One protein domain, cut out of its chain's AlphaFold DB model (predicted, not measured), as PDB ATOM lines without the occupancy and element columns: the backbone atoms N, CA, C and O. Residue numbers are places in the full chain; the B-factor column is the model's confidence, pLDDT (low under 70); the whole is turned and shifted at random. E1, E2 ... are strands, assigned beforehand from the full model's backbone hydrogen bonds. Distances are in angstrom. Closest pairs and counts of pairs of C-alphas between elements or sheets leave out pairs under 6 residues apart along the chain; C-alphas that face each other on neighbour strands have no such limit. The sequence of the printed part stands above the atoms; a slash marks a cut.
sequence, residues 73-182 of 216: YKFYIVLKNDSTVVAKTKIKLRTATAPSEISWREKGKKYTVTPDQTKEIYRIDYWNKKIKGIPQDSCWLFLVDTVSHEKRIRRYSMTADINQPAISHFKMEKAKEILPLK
ATOM      1  N   TYR A  73     336.957 353.169 300.755       92.69
ATOM      2  CA  TYR A  73     337.377 353.388 302.140       92.69
ATOM      3  C   TYR A  73     337.909 352.105 302.773       92.69
ATOM      4  O   TYR A  73     337.673 351.004 302.276       92.69
ATOM      5  N   LYS A  74     338.640 352.253 303.884       94.62
ATOM      6  CA  LYS A  74     338.949 351.147 304.794       94.62
ATOM      7  C   LYS A  74     337.737 350.925 305.699       94.62
ATOM      8  O   LYS A  74     337.475 351.734 306.586       94.62
ATOM      9  N   PHE A  75     337.002 349.853 305.436       95.44
ATOM     10  CA  PHE A  75     335.848 349.444 306.222       95.44
ATOM     11  C   PHE A  75     336.243 348.403 307.259       95.44
ATOM     12  O   PHE A  75     337.064 347.527 306.988       95.44
ATOM     13  N   TYR A  76     335.612 348.506 308.420       95.56
ATOM     14  CA  TYR A  76     335.603 347.513 309.478       95.56
ATOM     15  C   TYR A  76     334.194 346.926 309.512       95.56
ATOM     16  O   TYR A  76     333.219 347.650 309.727       95.56
ATOM     17  N   ILE A  77     334.089 345.637 309.223       94.81
ATOM     18  CA  ILE A  77     332.829 344.933 309.014       94.81
ATOM     19  C   ILE A  77     332.734 343.868 310.094       94.81
ATOM     20  O   ILE A  77     333.511 342.918 310.089       94.81
ATOM     21  N   VAL A  78     331.803 344.047 311.022       94.94
ATOM     22  CA  VAL A  78     331.487 343.067 312.058       94.94
ATOM     23  C   VAL A  78     330.350 342.212 311.526       94.94
ATOM     24  O   VAL A  78     329.246 342.708 311.288       94.94
ATOM     25  N   LEU A  79     330.626 340.939 311.287       94.31
ATOM     26  CA  LEU A  79     329.649 339.974 310.802       94.31
ATOM     27  C   LEU A  79     328.738 339.504 311.945       94.31
ATOM     28  O   LEU A  79     329.048 339.674 313.124       94.31
ATOM     29  N   LYS A  80     327.595 338.901 311.609       95.00
ATOM     30  CA  LYS A  80     326.651 338.363 312.611       95.00
ATOM     31  C   LYS A  80     327.232 337.243 313.482       95.00
ATOM     32  O   LYS A  80     326.727 337.019 314.572       95.00
ATOM     33  N   ASN A  81     328.290 336.578 313.023       93.38
ATOM     34  CA  ASN A  81     329.056 335.594 313.795       93.38
ATOM     35  C   ASN A  81     330.160 336.236 314.668       93.38
ATOM     36  O   ASN A  81     331.102 335.549 315.050       93.38
ATOM     37  N   ASP A  82     330.098 337.553 314.887       91.94
ATOM     38  CA  ASP A  82     331.051 338.380 315.641       91.94
ATOM     39  C   ASP A  82     332.490 338.430 315.088       91.94
ATOM     40  O   ASP A  82     333.348 339.133 315.628       91.94
ATOM     41  N   SER A  83     332.763 337.783 313.951       93.44
ATOM     42  CA  SER A  83     334.041 337.953 313.261       93.44
ATOM     43  C   SER A  83     334.142 339.345 312.632       93.44
ATOM     44  O   SER A  83     333.167 339.897 312.116       93.44
ATOM     45  N   THR A  84     335.339 339.932 312.686       93.50
ATOM     46  CA  THR A  84     335.602 341.259 312.123       93.50
ATOM     47  C   THR A  84     336.515 341.152 310.915       93.50
ATOM     48  O   THR A  84     337.602 340.583 310.985       93.50
ATOM     49  N   VAL A  85     336.091 341.763 309.817       93.44
ATOM     50  CA  VAL A  85     336.856 341.869 308.579       93.44
ATOM     51  C   VAL A  85     337.249 343.321 308.354       93.44
ATOM     52  O   VAL A  85     336.434 344.231 308.502       93.44
ATOM     53  N   VAL A  86     338.494 343.541 307.934       94.50
ATOM     54  CA  VAL A  86     338.985 344.861 307.539       94.50
ATOM     55  C   VAL A  86     339.321 344.852 306.054       94.50
ATOM     56  O   VAL A  86     340.213 344.128 305.622       94.50
ATOM     57  N   ALA A  87     338.632 345.674 305.262       93.31
ATOM     58  CA  ALA A  87     338.796 345.692 303.809       93.31
ATOM     59  C   ALA A  87     338.837 347.119 303.251       93.31
ATOM     60  O   ALA A  87     337.986 347.951 303.565       93.31
ATOM     61  N   LYS A  88     339.809 347.403 302.372       94.00
ATOM     62  CA  LYS A  88     339.865 348.657 301.604       94.00
ATOM     63  C   LYS A  88     339.129 348.486 300.277       94.00
ATOM     64  O   LYS A  88     339.686 347.959 299.317       94.00
ATOM     65  N   THR A  89     337.875 348.916 300.209       93.50
ATOM     66  CA  THR A  89     337.011 348.702 299.037       93.50
ATOM     67  C   THR A  89     335.921 349.768 298.945       93.50
ATOM     68  O   THR A  89     335.870 350.673 299.772       93.50
ATOM     69  N   LYS A  90     335.085 349.706 297.906       92.19
ATOM     70  CA  LYS A  90     333.896 350.554 297.751       92.19
ATOM     71  C   LYS A  90     332.636 349.730 297.985       92.19
ATOM     72  O   LYS A  90     332.611 348.546 297.644       92.19
ATOM     73  N   ILE A  91     331.591 350.373 298.494       91.12
ATOM     74  CA  ILE A  91     330.249 349.781 298.532       91.12
ATOM     75  C   ILE A  91     329.711 349.795 297.106       91.12
ATOM     76  O   ILE A  91     329.659 350.856 296.484       91.12
ATOM     77  N   LYS A  92     329.344 348.633 296.573       90.12
ATOM     78  CA  LYS A  92     328.630 348.537 295.300       90.12
ATOM     79  C   LYS A  92     327.144 348.617 295.600       90.12
ATOM     80  O   LYS A  92     326.591 347.711 296.218       90.12
ATOM     81  N   LEU A  93     326.535 349.716 295.192       84.69
ATOM     82  CA  LEU A  93     325.099 349.908 295.289       84.69
ATOM     83  C   LEU A  93     324.460 349.188 294.106       84.69
ATOM     84  O   LEU A  93     324.959 349.296 292.996       84.69
ATOM     85  N   ARG A  94     323.412 348.409 294.363       78.50
ATOM     86  CA  ARG A  94     322.652 347.692 293.328       78.50
ATOM     87  C   ARG A  94     321.158 347.943 293.501       78.50
ATOM     88  O   ARG A  94     320.343 347.042 293.357       78.50
ATOM     89  N   THR A  95     320.801 349.183 293.823       67.19
ATOM     90  CA  THR A  95     319.492 349.596 294.361       67.19
ATOM     91  C   THR A  95     318.271 349.149 293.557       67.19
ATOM     92  O   THR A  95     317.187 349.081 294.123       67.19
ATOM     93  N   ALA A  96     318.430 348.840 292.267       68.50
ATOM     94  CA  ALA A  96     317.357 348.361 291.399       68.50
ATOM     95  C   ALA A  96     317.274 346.827 291.247       68.50
ATOM     96  O   ALA A  96     316.239 346.327 290.826       68.50
ATOM     97  N   THR A  97     318.346 346.077 291.525       73.62
ATOM     98  CA  THR A  97     318.458 344.659 291.111       73.62
ATOM     99  C   THR A  97     318.921 343.704 292.205       73.62
ATOM    100  O   THR A  97     318.626 342.516 292.123       73.62
ATOM    101  N   ALA A  98     319.647 344.181 293.220       81.38
ATOM    102  CA  ALA A  98     320.168 343.336 294.289       81.38
ATOM    103  C   ALA A  98     320.523 344.155 295.545       81.38
ATOM    104  O   ALA A  98     320.660 345.379 295.484       81.38
ATOM    105  N   PRO A  99     320.739 343.503 296.697       84.94
ATOM    106  CA  PRO A  99     321.327 344.166 297.848       84.94
ATOM    107  C   PRO A  99     322.697 344.775 297.522       84.94
ATOM    108  O   PRO A  99     323.441 344.309 296.653       84.94
ATOM    109  N   SER A 100     323.038 345.829 298.254       88.69
ATOM    110  CA  SER A 100     324.363 346.433 298.214       88.69
ATOM    111  C   SER A 100     325.400 345.417 298.674       88.69
ATOM    112  O   SER A 100     325.144 344.623 299.572       88.69
ATOM    113  N   GLU A 101     326.589 345.451 298.086       92.25
ATOM    114  CA  GLU A 101     327.633 344.478 298.399       92.25
ATOM    115  C   GLU A 101     328.988 345.152 298.609       92.25
ATOM    116  O   GLU A 101     329.345 346.147 297.967       92.25
ATOM    117  N   ILE A 102     329.786 344.560 299.488       92.69
ATOM    118  CA  ILE A 102     331.207 344.849 299.638       92.69
ATOM    119  C   ILE A 102     331.948 343.598 299.216       92.69
ATOM    120  O   ILE A 102     331.688 342.513 299.722       92.69
ATOM    121  N   SER A 103     332.905 343.754 298.304       92.62
ATOM    122  CA  SER A 103     333.750 342.645 297.869       92.62
ATOM    123  C   SER A 103     335.226 342.998 297.961       92.62
ATOM    124  O   SER A 103     335.617 344.096 297.549       92.62
ATOM    125  N   TRP A 104     336.039 342.055 298.425       92.56
ATOM    126  CA  TRP A 104     337.500 342.144 298.446       92.56
ATOM    127  C   TRP A 104     338.121 340.816 298.005       92.56
ATOM    128  O   TRP A 104     337.425 339.819 297.805       92.56
ATOM    129  N   ARG A 105     339.435 340.816 297.775       90.69
ATOM    130  CA  ARG A 105     340.204 339.601 297.501       90.69
ATOM    131  C   ARG A 105     341.232 339.404 298.599       90.69
ATOM    132  O   ARG A 105     341.919 340.353 298.962       90.69
ATOM    133  N   GLU A 106     341.351 338.177 299.072       88.94
ATOM    134  CA  GLU A 106     342.341 337.762 300.060       88.94
ATOM    135  C   GLU A 106     342.884 336.394 299.643       88.94
ATOM    136  O   GLU A 106     342.114 335.501 299.293       88.94
ATOM    137  N   LYS A 107     344.217 336.249 299.584       90.12
ATOM    138  CA  LYS A 107     344.899 335.021 299.120       90.12
ATOM    139  C   LYS A 107     344.347 334.474 297.787       90.12
ATOM    140  O   LYS A 107     344.153 333.277 297.619       90.12
ATOM    141  N   GLY A 108     344.028 335.367 296.847       89.56
ATOM    142  CA  GLY A 108     343.474 335.014 295.530       89.56
ATOM    143  C   GLY A 108     341.975 334.680 295.513       89.56
ATOM    144  O   GLY A 108     341.367 334.708 294.443       89.56
ATOM    145  N   LYS A 109     341.338 334.461 296.668       92.94
ATOM    146  CA  LYS A 109     339.900 334.191 296.771       92.94
ATOM    147  C   LYS A 109     339.112 335.495 296.898       92.94
ATOM    148  O   LYS A 109     339.507 336.412 297.617       92.94
ATOM    149  N   LYS A 110     338.001 335.604 296.163       93.69
ATOM    150  CA  LYS A 110     337.064 336.730 296.271       93.69
ATOM    151  C   LYS A 110     336.076 336.450 297.399       93.69
ATOM    152  O   LYS A 110     335.446 335.398 297.413       93.69
ATOM    153  N   TYR A 111     335.911 337.428 298.272       92.69
ATOM    154  CA  TYR A 111     334.916 337.438 299.331       92.69
ATOM    155  C   TYR A 111     333.918 338.555 299.051       92.69
ATOM    156  O   TYR A 111     334.293 339.615 298.538       92.69
ATOM    157  N   THR A 112     332.653 338.299 299.365       93.75
ATOM    158  CA  THR A 112     331.558 339.260 299.252       93.75
ATOM    159  C   THR A 112     330.745 339.201 300.536       93.75
ATOM    160  O   THR A 112     330.495 338.112 301.042       93.75
ATOM    161  N   VAL A 113     330.352 340.366 301.041       93.44
ATOM    162  CA  VAL A 113     329.466 340.523 302.195       93.44
ATOM    163  C   VAL A 113     328.335 341.465 301.822       93.44
ATOM    164  O   VAL A 113     328.546 342.449 301.104       93.44
ATOM    165  N   THR A 114     327.153 341.159 302.339       93.31
ATOM    166  CA  THR A 114     325.909 341.913 302.178       93.31
ATOM    167  C   THR A 114     325.371 342.392 303.542       93.31
ATOM    168  O   THR A 114     325.837 341.935 304.596       93.31
ATOM    169  N   PRO A 115     324.441 343.367 303.569       92.94
ATOM    170  CA  PRO A 115     323.911 343.937 304.807       92.94
ATOM    171  C   PRO A 115     323.292 342.920 305.767       92.94
ATOM    172  O   PRO A 115     323.525 343.004 306.968       92.94
ATOM    173  N   ASP A 116     322.584 341.922 305.247       92.69
ATOM    174  CA  ASP A 116     321.951 340.834 305.999       92.69
ATOM    175  C   ASP A 116     322.958 339.945 306.746       92.69
ATOM    176  O   ASP A 116     322.616 339.358 307.770       92.69
ATOM    177  N   GLN A 117     324.205 339.868 306.283       92.50
ATOM    178  CA  GLN A 117     325.289 339.127 306.940       92.50
ATOM    179  C   GLN A 117     326.053 339.982 307.961       92.50
ATOM    180  O   GLN A 117     326.877 339.476 308.730       92.50
ATOM    181  N   THR A 118     325.787 341.287 307.971       93.88
ATOM    182  CA  THR A 118     326.528 342.280 308.741       93.88
ATOM    183  C   THR A 118     325.762 342.652 310.008       93.88
ATOM    184  O   THR A 118     324.566 342.924 309.974       93.88
ATOM    185  N   LYS A 119     326.464 342.703 311.141       92.62
ATOM    186  CA  LYS A 119     325.959 343.244 312.411       92.62
ATOM    187  C   LYS A 119     326.220 344.747 312.508       92.62
ATOM    188  O   LYS A 119     325.322 345.515 312.829       92.62
ATOM    189  N   GLU A 120     327.441 345.173 312.189       90.75
ATOM    190  CA  GLU A 120     327.838 346.584 312.116       90.75
ATOM    191  C   GLU A 120     328.848 346.765 310.980       90.75
ATOM    192  O   GLU A 120     329.732 345.934 310.780       90.75
ATOM    193  N   ILE A 121     328.761 347.880 310.259       94.62
ATOM    194  CA  ILE A 121     329.840 348.342 309.388       94.62
ATOM    195  C   ILE A 121     330.246 349.743 309.807       94.62
ATOM    196  O   ILE A 121     329.403 350.568 310.149       94.62
ATOM    197  N   TYR A 122     331.535 350.049 309.768       94.56
ATOM    198  CA  TYR A 122     331.983 351.415 309.977       94.56
ATOM    199  C   TYR A 122     333.268 351.731 309.229       94.56
ATOM    200  O   TYR A 122     334.030 350.850 308.827       94.56
ATOM    201  N   ARG A 123     333.520 353.026 309.078       93.31
ATOM    202  CA  ARG A 123     334.834 353.559 308.722       93.31
ATOM    203  C   ARG A 123     335.255 354.609 309.737       93.31
ATOM    204  O   ARG A 123     334.425 355.138 310.475       93.31
ATOM    205  N   ILE A 124     336.543 354.903 309.745       90.75
ATOM    206  CA  ILE A 124     337.123 355.989 310.526       90.75
ATOM    207  C   ILE A 124     337.466 357.104 309.535       90.75
ATOM    208  O   ILE A 124     337.995 356.822 308.454       90.75
ATOM    209  N   ASP A 125     337.071 358.337 309.834       86.62
ATOM    210  CA  ASP A 125     337.430 359.497 309.017       86.62
ATOM    211  C   ASP A 125     338.787 360.099 309.410       86.62
ATOM    212  O   ASP A 125     339.513 359.565 310.247       86.62
ATOM    213  N   TYR A 126     339.146 361.210 308.764       83.81
ATOM    214  CA  TYR A 126     340.399 361.913 309.031       83.81
ATOM    215  C   TYR A 126     340.489 362.458 310.468       83.81
ATOM    216  O   TYR A 126     341.579 362.522 311.028       83.81
ATOM    217  N   TRP A 127     339.355 362.789 311.091       86.38
ATOM    218  CA  TRP A 127     339.274 363.295 312.465       86.38
ATOM    219  C   TRP A 127     339.101 362.178 313.503       86.38
ATOM    220  O   TRP A 127     338.691 362.435 314.633       86.38
ATOM    221  N   ASN A 128     339.397 360.930 313.131       86.88
ATOM    222  CA  ASN A 128     339.243 359.745 313.971       86.88
ATOM    223  C   ASN A 128     337.793 359.482 314.436       86.88
ATOM    224  O   ASN A 128     337.548 358.767 315.411       86.88
ATOM    225  N   LYS A 129     336.803 360.030 313.728       88.12
ATOM    226  CA  LYS A 129     335.386 359.823 314.014       88.12
ATOM    227  C   LYS A 129     334.909 358.524 313.379       88.12
ATOM    228  O   LYS A 129     335.109 358.267 312.189       88.12
ATOM    229  N   LYS A 130     334.217 357.707 314.176       90.56
ATOM    230  CA  LYS A 130     333.579 356.472 313.708       90.56
ATOM    231  C   LYS A 130     332.291 356.808 312.953       90.56
ATOM    232  O   LYS A 130     331.299 357.214 313.553       90.56
ATOM    233  N   ILE A 131     332.290 356.583 311.643       90.81
ATOM    234  CA  ILE A 131     331.104 356.697 310.789       90.81
ATOM    235  C   ILE A 131     330.495 355.306 310.659       90.81
ATOM    236  O   ILE A 131     331.008 354.457 309.925       90.81
ATOM    237  N   LYS A 132     329.423 355.069 311.416       92.38
ATOM    238  CA  LYS A 132     328.706 353.790 311.455       92.38
ATOM    239  C   LYS A 132     327.652 353.721 310.351       92.38
ATOM    240  O   LYS A 132     326.913 354.682 310.139       92.38
ATOM    241  N   GLY A 133     327.578 352.575 309.688       92.06
ATOM    242  CA  GLY A 133     326.500 352.192 308.788       92.06
ATOM    243  C   GLY A 133     325.576 351.191 309.473       92.06
ATOM    244  O   GLY A 133     326.028 350.202 310.051       92.06
ATOM    245  N   ILE A 134     324.279 351.463 309.408       92.06
ATOM    246  CA  ILE A 134     323.219 350.612 309.944       92.06
ATOM    247  C   ILE A 134     322.799 349.649 308.827       92.06
ATOM    248  O   ILE A 134     322.396 350.133 307.765       92.06
ATOM    249  N   PRO A 135     322.902 348.323 309.014       92.19
ATOM    250  CA  PRO A 135     322.404 347.374 308.027       92.19
ATOM    251  C   PRO A 135     320.875 347.479 307.916       92.19
ATOM    252  O   PRO A 135     320.171 347.548 308.922       92.19
ATOM    253  N   GLN A 136     320.387 347.519 306.682       88.75
ATOM    254  CA  GLN A 136     318.985 347.396 306.278       88.75
ATOM    255  C   GLN A 136     318.877 346.249 305.267       88.75
ATOM    256  O   GLN A 136     319.902 345.769 304.785       88.75
ATOM    257  N   ASP A 137     317.666 345.855 304.880       83.75
ATOM    258  CA  ASP A 137     317.440 344.688 304.011       83.75
ATOM    259  C   ASP A 137     318.238 344.726 302.695       83.75
ATOM    260  O   ASP A 137     318.740 343.706 302.229       83.75
ATOM    261  N   SER A 138     318.404 345.912 302.099       85.69
ATOM    262  CA  SER A 138     319.044 346.080 300.787       85.69
ATOM    263  C   SER A 138     320.333 346.906 300.799       85.69
ATOM    264  O   SER A 138     321.050 346.943 299.796       85.69
ATOM    265  N   CYS A 139     320.664 347.606 301.883       90.56
ATOM    266  CA  CYS A 139     321.830 348.493 301.915       90.56
ATOM    267  C   CYS A 139     322.317 348.789 303.334       90.56
ATOM    268  O   CYS A 139     321.672 348.447 304.320       90.56
ATOM    269  N   TRP A 140     323.466 349.456 303.433       92.50
ATOM    270  CA  TRP A 140     323.908 350.075 304.679       92.50
ATOM    271  C   TRP A 140     323.579 351.563 304.656       92.50
ATOM    272  O   TRP A 140     323.885 352.244 303.678       92.50
ATOM    273  N   LEU A 141     322.997 352.067 305.742       91.81
ATOM    274  CA  LEU A 141     322.653 353.477 305.894       91.81
ATOM    275  C   LEU A 141     323.604 354.178 306.859       91.81
ATOM    276  O   LEU A 141     323.674 353.846 308.041       91.81
ATOM    277  N   PHE A 142     324.308 355.181 306.358       91.94
ATOM    278  CA  PHE A 142     325.244 356.011 307.104       91.94
ATOM    279  C   PHE A 142     324.571 357.324 307.486       91.94
ATOM    280  O   PHE A 142     323.984 357.997 306.639       91.94
ATOM    281  N   LEU A 143     324.654 357.695 308.763       89.38
ATOM    282  CA  LEU A 143     324.144 358.981 309.233       89.38
ATOM    283  C   LEU A 143     325.005 360.115 308.666       89.38
ATOM    284  O   LEU A 143     326.225 360.112 308.825       89.38
ATOM    285  N   VAL A 144     324.357 361.088 308.032       84.75
ATOM    286  CA  VAL A 144     325.038 362.214 307.380       84.75
ATOM    287  C   VAL A 144     325.194 363.397 308.330       84.75
ATOM    288  O   VAL A 144     326.251 364.020 308.404       84.75
ATOM    289  N   ASP A 145     324.146 363.689 309.097       71.44
ATOM    290  CA  ASP A 145     324.120 364.790 310.054       71.44
ATOM    291  C   ASP A 145     324.855 364.390 311.338       71.44
ATOM    292  O   ASP A 145     324.252 363.957 312.317       71.44
ATOM    293  N   THR A 146     326.185 364.483 311.320       59.56
ATOM    294  CA  THR A 146     327.022 364.133 312.478       59.56
ATOM    295  C   THR A 146     327.484 365.346 313.293       59.56
ATOM    296  O   THR A 146     328.204 365.171 314.280       59.56
ATOM    297  N   VAL A 147     327.110 366.560 312.876       49.16
ATOM    298  CA  VAL A 147     327.515 367.830 313.493       49.16
ATOM    299  C   VAL A 147     326.261 368.626 313.853       49.16
ATOM    300  O   VAL A 147     325.666 369.255 312.990       49.16
ATOM    301  N   SER A 148     325.913 368.551 315.138       46.78
ATOM    302  CA  SER A 148     325.115 369.490 315.939       46.78
ATOM    303  C   SER A 148     323.676 369.848 315.521       46.78
ATOM    304  O   SER A 148     323.348 370.083 314.361       46.78
ATOM    305  N   HIS A 149     322.868 369.998 316.572       49.91
ATOM    306  CA  HIS A 149     321.444 370.326 316.667       49.91
ATOM    307  C   HIS A 149     320.481 369.153 316.482       49.91
ATOM    308  O   HIS A 149     320.607 368.334 315.570       49.91
ATOM    309  N   GLU A 150     319.530 369.082 317.412       57.69
ATOM    310  CA  GLU A 150     318.394 368.167 317.485       57.69
ATOM    311  C   GLU A 150     317.493 368.369 316.264       57.69
ATOM    312  O   GLU A 150     316.416 368.952 316.320       57.69
ATOM    313  N   LYS A 151     317.964 367.929 315.096       67.38
ATOM    314  CA  LYS A 151     317.147 367.939 313.892       67.38
ATOM    315  C   LYS A 151     316.023 366.939 314.097       67.38
ATOM    316  O   LYS A 151     316.274 365.735 314.221       67.38
ATOM    317  N   ARG A 152     314.791 367.442 314.037       77.88
ATOM    318  CA  ARG A 152     313.559 366.646 314.010       77.88
ATOM    319  C   ARG A 152     313.618 365.549 312.946       77.88
ATOM    320  O   ARG A 152     313.036 364.480 313.129       77.88
ATOM    321  N   ILE A 153     314.324 365.799 311.840       86.12
ATOM    322  CA  ILE A 153     314.530 364.847 310.748       86.12
ATOM    323  C   ILE A 153     316.024 364.620 310.516       86.12
ATOM    324  O   ILE A 153     316.743 365.507 310.047       86.12
ATOM    325  N   ARG A 154     316.481 363.394 310.789       88.62
ATOM    326  CA  ARG A 154     317.850 362.932 310.524       88.62
ATOM    327  C   ARG A 154     317.962 362.375 309.111       88.62
ATOM    328  O   ARG A 154     317.079 361.642 308.668       88.62
ATOM    329  N   ARG A 155     319.065 362.674 308.423       88.75
ATOM    330  CA  ARG A 155     319.316 362.234 307.042       88.75
ATOM    331  C   ARG A 155     320.363 361.129 306.977       88.75
ATOM    332  O   ARG A 155     321.378 361.171 307.674       88.75
ATOM    333  N   TYR A 156     320.128 360.171 306.090       90.50
ATOM    334  CA  TYR A 156     320.972 359.000 305.895       90.50
ATOM    335  C   TYR A 156     321.357 358.839 304.423       90.50
ATOM    336  O   TYR A 156     320.586 359.161 303.514       90.50
ATOM    337  N   SER A 157     322.557 358.312 304.201       90.00
ATOM    338  CA  SER A 157     323.107 357.998 302.885       90.00
ATOM    339  C   SER A 157     323.394 356.508 302.751       90.00
ATOM    340  O   SER A 157     323.779 355.857 303.714       90.00
ATOM    341  N   MET A 158     323.256 355.971 301.537       89.00
ATOM    342  CA  MET A 158     323.691 354.598 301.203       89.00
ATOM    343  C   MET A 158     325.206 354.521 300.972       89.00
ATOM    344  O   MET A 158     325.790 353.443 300.899       89.00
ATOM    345  N   THR A 159     325.842 355.682 300.808       88.62
ATOM    346  CA  THR A 159     327.284 355.821 300.637       88.62
ATOM    347  C   THR A 159     327.919 356.196 301.961       88.62
ATOM    348  O   THR A 159     327.327 356.906 302.773       88.62
ATOM    349  N   ALA A 160     329.156 355.759 302.165       88.44
ATOM    350  CA  ALA A 160     329.922 356.172 303.329       88.44
ATOM    351  C   ALA A 160     330.533 357.578 303.160       88.44
ATOM    352  O   ALA A 160     331.277 358.015 304.035       88.44
ATOM    353  N   ASP A 161     330.278 358.279 302.055       85.94
ATOM    354  CA  ASP A 161     330.807 359.608 301.750       85.94
ATOM    355  C   ASP A 161     330.093 360.685 302.585       85.94
ATOM    356  O   ASP A 161     328.915 360.949 302.383       85.94
ATOM    357  N   ILE A 162     330.792 361.313 303.542       79.50
ATOM    358  CA  ILE A 162     330.177 362.319 304.441       79.50
ATOM    359  C   ILE A 162     330.289 363.754 303.923       79.50
ATOM    360  O   ILE A 162     329.455 364.584 304.260       79.50
ATOM    361  N   ASN A 163     331.307 364.049 303.109       76.38
ATOM    362  CA  ASN A 163     331.559 365.403 302.602       76.38
ATOM    363  C   ASN A 163     330.651 365.740 301.414       76.38
ATOM    364  O   ASN A 163     330.323 366.898 301.188       76.38
ATOM    365  N   GLN A 164     330.253 364.718 300.653       76.81
ATOM    366  CA  GLN A 164     329.330 364.818 299.522       76.81
ATOM    367  C   GLN A 164     328.335 363.651 299.585       76.81
ATOM    368  O   GLN A 164     328.394 362.726 298.776       76.81
ATOM    369  N   PRO A 165     327.466 363.641 300.605       80.19
ATOM    370  CA  PRO A 165     326.608 362.509 300.895       80.19
ATOM    371  C   PRO A 165     325.450 362.431 299.902       80.19
ATOM    372  O   PRO A 165     324.684 363.380 299.732       80.19
ATOM    373  N   ALA A 166     325.258 361.259 299.301       83.38
ATOM    374  CA  ALA A 166     324.054 360.976 298.529       83.38
ATOM    375  C   ALA A 166     322.907 360.626 299.486       83.38
ATOM    376  O   ALA A 166     322.782 359.474 299.915       83.38
ATOM    377  N   ILE A 167     322.106 361.621 299.869       86.69
ATOM    378  CA  ILE A 167     320.976 361.420 300.783       86.69
ATOM    379  C   ILE A 167     319.914 360.559 300.102       86.69
ATOM    380  O   ILE A 167     319.436 360.891 299.021       86.69
ATOM    381  N   SER A 168     319.527 359.473 300.755       86.81
ATOM    382  CA  SER A 168     318.576 358.503 300.207       86.81
ATOM    383  C   SER A 168     317.473 358.127 301.180       86.81
ATOM    384  O   SER A 168     316.444 357.618 300.751       86.81
ATOM    385  N   HIS A 169     317.686 358.340 302.478       89.75
ATOM    386  CA  HIS A 169     316.755 357.960 303.531       89.75
ATOM    387  C   HIS A 169     316.700 359.043 304.606       89.75
ATOM    388  O   HIS A 169     317.627 359.846 304.763       89.75
ATOM    389  N   PHE A 170     315.622 359.043 305.376       90.06
ATOM    390  CA  PHE A 170     315.433 359.940 306.502       90.06
ATOM    391  C   PHE A 170     314.776 359.217 307.677       90.06
ATOM    392  O   PHE A 170     314.129 358.185 307.519       90.06
ATOM    393  N   LYS A 171     314.950 359.768 308.874       90.62
ATOM    394  CA  LYS A 171     314.300 359.289 310.090       90.62
ATOM    395  C   LYS A 171     313.741 360.472 310.857       90.62
ATOM    396  O   LYS A 171     314.487 361.394 311.187       90.62
ATOM    397  N   MET A 172     312.453 360.417 311.168       87.38
ATOM    398  CA  MET A 172     311.847 361.339 312.125       87.38
ATOM    399  C   MET A 172     312.346 360.992 313.529       87.38
ATOM    400  O   MET A 172     312.475 359.819 313.864       87.38
ATOM    401  N   GLU A 173     312.582 361.990 314.368       81.06
ATOM    402  CA  GLU A 173     313.110 361.816 315.724       81.06
ATOM    403  C   GLU A 173     312.338 360.775 316.553       81.06
ATOM    404  O   GLU A 173     312.943 359.898 317.167       81.06
ATOM    405  N   LYS A 174     311.000 360.825 316.506       78.12
ATOM    406  CA  LYS A 174     310.108 359.902 317.228       78.12
ATOM    407  C   LYS A 174     309.776 358.618 316.458       78.12
ATOM    408  O   LYS A 174     309.100 357.746 316.999       78.12
ATOM    409  N   ALA A 175     310.216 358.482 315.206       83.62
ATOM    410  CA  ALA A 175     309.973 357.268 314.433       83.62
ATOM    411  C   ALA A 175     310.954 356.165 314.841       83.62
ATOM    412  O   ALA A 175     312.121 356.416 315.144       83.62
ATOM    413  N   LYS A 176     310.495 354.911 314.820       81.88
ATOM    414  CA  LYS A 176     311.382 353.753 315.006       81.88
ATOM    415  C   LYS A 176     312.183 353.479 313.734       81.88
ATOM    416  O   LYS A 176     313.401 353.286 313.802       81.88
ATOM    417  N   GLU A 177     311.509 353.555 312.594       88.81
ATOM    418  CA  GLU A 177     312.011 353.145 311.285       88.81
ATOM    419  C   GLU A 177     312.721 354.273 310.530       88.81
ATOM    420  O   GLU A 177     312.468 355.461 310.745       88.81
ATOM    421  N   ILE A 178     313.638 353.878 309.646       90.62
ATOM    422  CA  ILE A 178     314.295 354.763 308.685       90.62
ATOM    423  C   ILE A 178     313.573 354.584 307.349       90.62
ATOM    424  O   ILE A 178     313.519 353.477 306.824       90.62
ATOM    425  N   LEU A 179     313.032 355.666 306.798       88.19
ATOM    426  CA  LEU A 179     312.212 355.633 305.591       88.19
ATOM    427  C   LEU A 179     313.017 356.079 304.365       88.19
ATOM    428  O   LEU A 179     313.889 356.947 304.480       88.19
ATOM    429  N   PRO A 180     312.735 355.526 303.172       88.12
ATOM    430  CA  PRO A 180     313.344 356.003 301.939       88.12
ATOM    431  C   PRO A 180     312.871 357.427 301.642       88.12
ATOM    432  O   PRO A 180     311.721 357.776 301.900       88.12
ATOM    433  N   LEU A 181     313.748 358.252 301.079       86.00
ATOM    434  CA  LEU A 181     313.435 359.614 300.667       86.00
ATOM    435  C   LEU A 181     312.650 359.586 299.352       86.00
ATOM    436  O   LEU A 181     313.224 359.646 298.266       86.00
ATOM    437  N   LYS A 182     311.328 359.476 299.466       86.38
ATOM    438  CA  LYS A 182     310.386 359.503 298.348       86.38
ATOM    439  C   LYS A 182     309.247 360.465 298.657       86.38
ATOM    440  O   LYS A 182     309.112 360.938 299.786       86.38
TER     441      LYS A 182
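This is residues 73 to 182 of the 216 residues of an uncharacterized protein of Sphingobacterium multivorum (UniProt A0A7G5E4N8). One long, strongly twisted sheet of nine antiparallel strands makes the whole length of this domain, with no named helix over either face. E6 and E7 lie in the middle, the sharply bent E2 turns the E3 and E4 hairpin out of line at one end, and the E8 and E9 hairpin makes the other end. The printed part has 110 residues; its strands follow each other as E1 to E9, and the sheet's order is E4 - E3 - E2 - E1 - E5 - E6 - E7 - E8 - E9. The class is all strand, with 55 residues in named strands. The whole is compact, with a radius of gyration of the C-alphas of 14.2 A and spans of 47 by 34 by 26 A.

E1, residues 73 to 79, and E2, residues 84 to 92, form a hairpin with N 75 and O 87 2.8 A apart. E2 bends by 87 degrees at residue 88; it pairs with E1 over residues 84 to 89 and with E3, residues 101 to 106, over residues 91 to 92, where N 92 and O 101 are 2.9 A apart. E3 and E4, residues 109 to 113, form a hairpin, with N 104 and O 111 3.0 A apart. These four make a meander, each strand the antiparallel neighbour of the one before. E5, residues 118 to 124, is the antiparallel neighbour of E1 at 153 degrees, with N 76 and O 122 2.9 A apart; E4 and E5 meet only through their link. A second meander runs through E5, E6, residues 130 to 135, E7, residues 140 to 143, E8, residues 153 to 157, and E9, residues 167 to 172. Its pairs include N 133 and O 121 at 2.8 A, N 134 and O 141 at 2.8 A, N 142 and O 157 at 2.8 A, and N 156 and O 169 at 2.8 A. E4 and E9 are the edge strands, and they are apart.

E1 begins at C-alpha 73, (337.377, 353.388, 302.140), and is 17.7 A long. E2 is 19.6 A, E3 16.3 A, E4 13.4 A, E5 17.4 A and E6 15.5 A. E7 is 10.0 A, E8 13.5 A and E9 14.6 A, ending at C-alpha 172, (311.847, 361.339, 312.125). Residues 169 to 170 of E9 also pair, antiparallel, with residues 179 to 180.

The C-alphas of Gly 108 and Arg 152, the two farthest apart, are 47.3 A from each other. The printed part has no cut and no long link. The mean pLDDT of the printed part is 86.9; residues 95 to 96 and 146 to 151 are under 70.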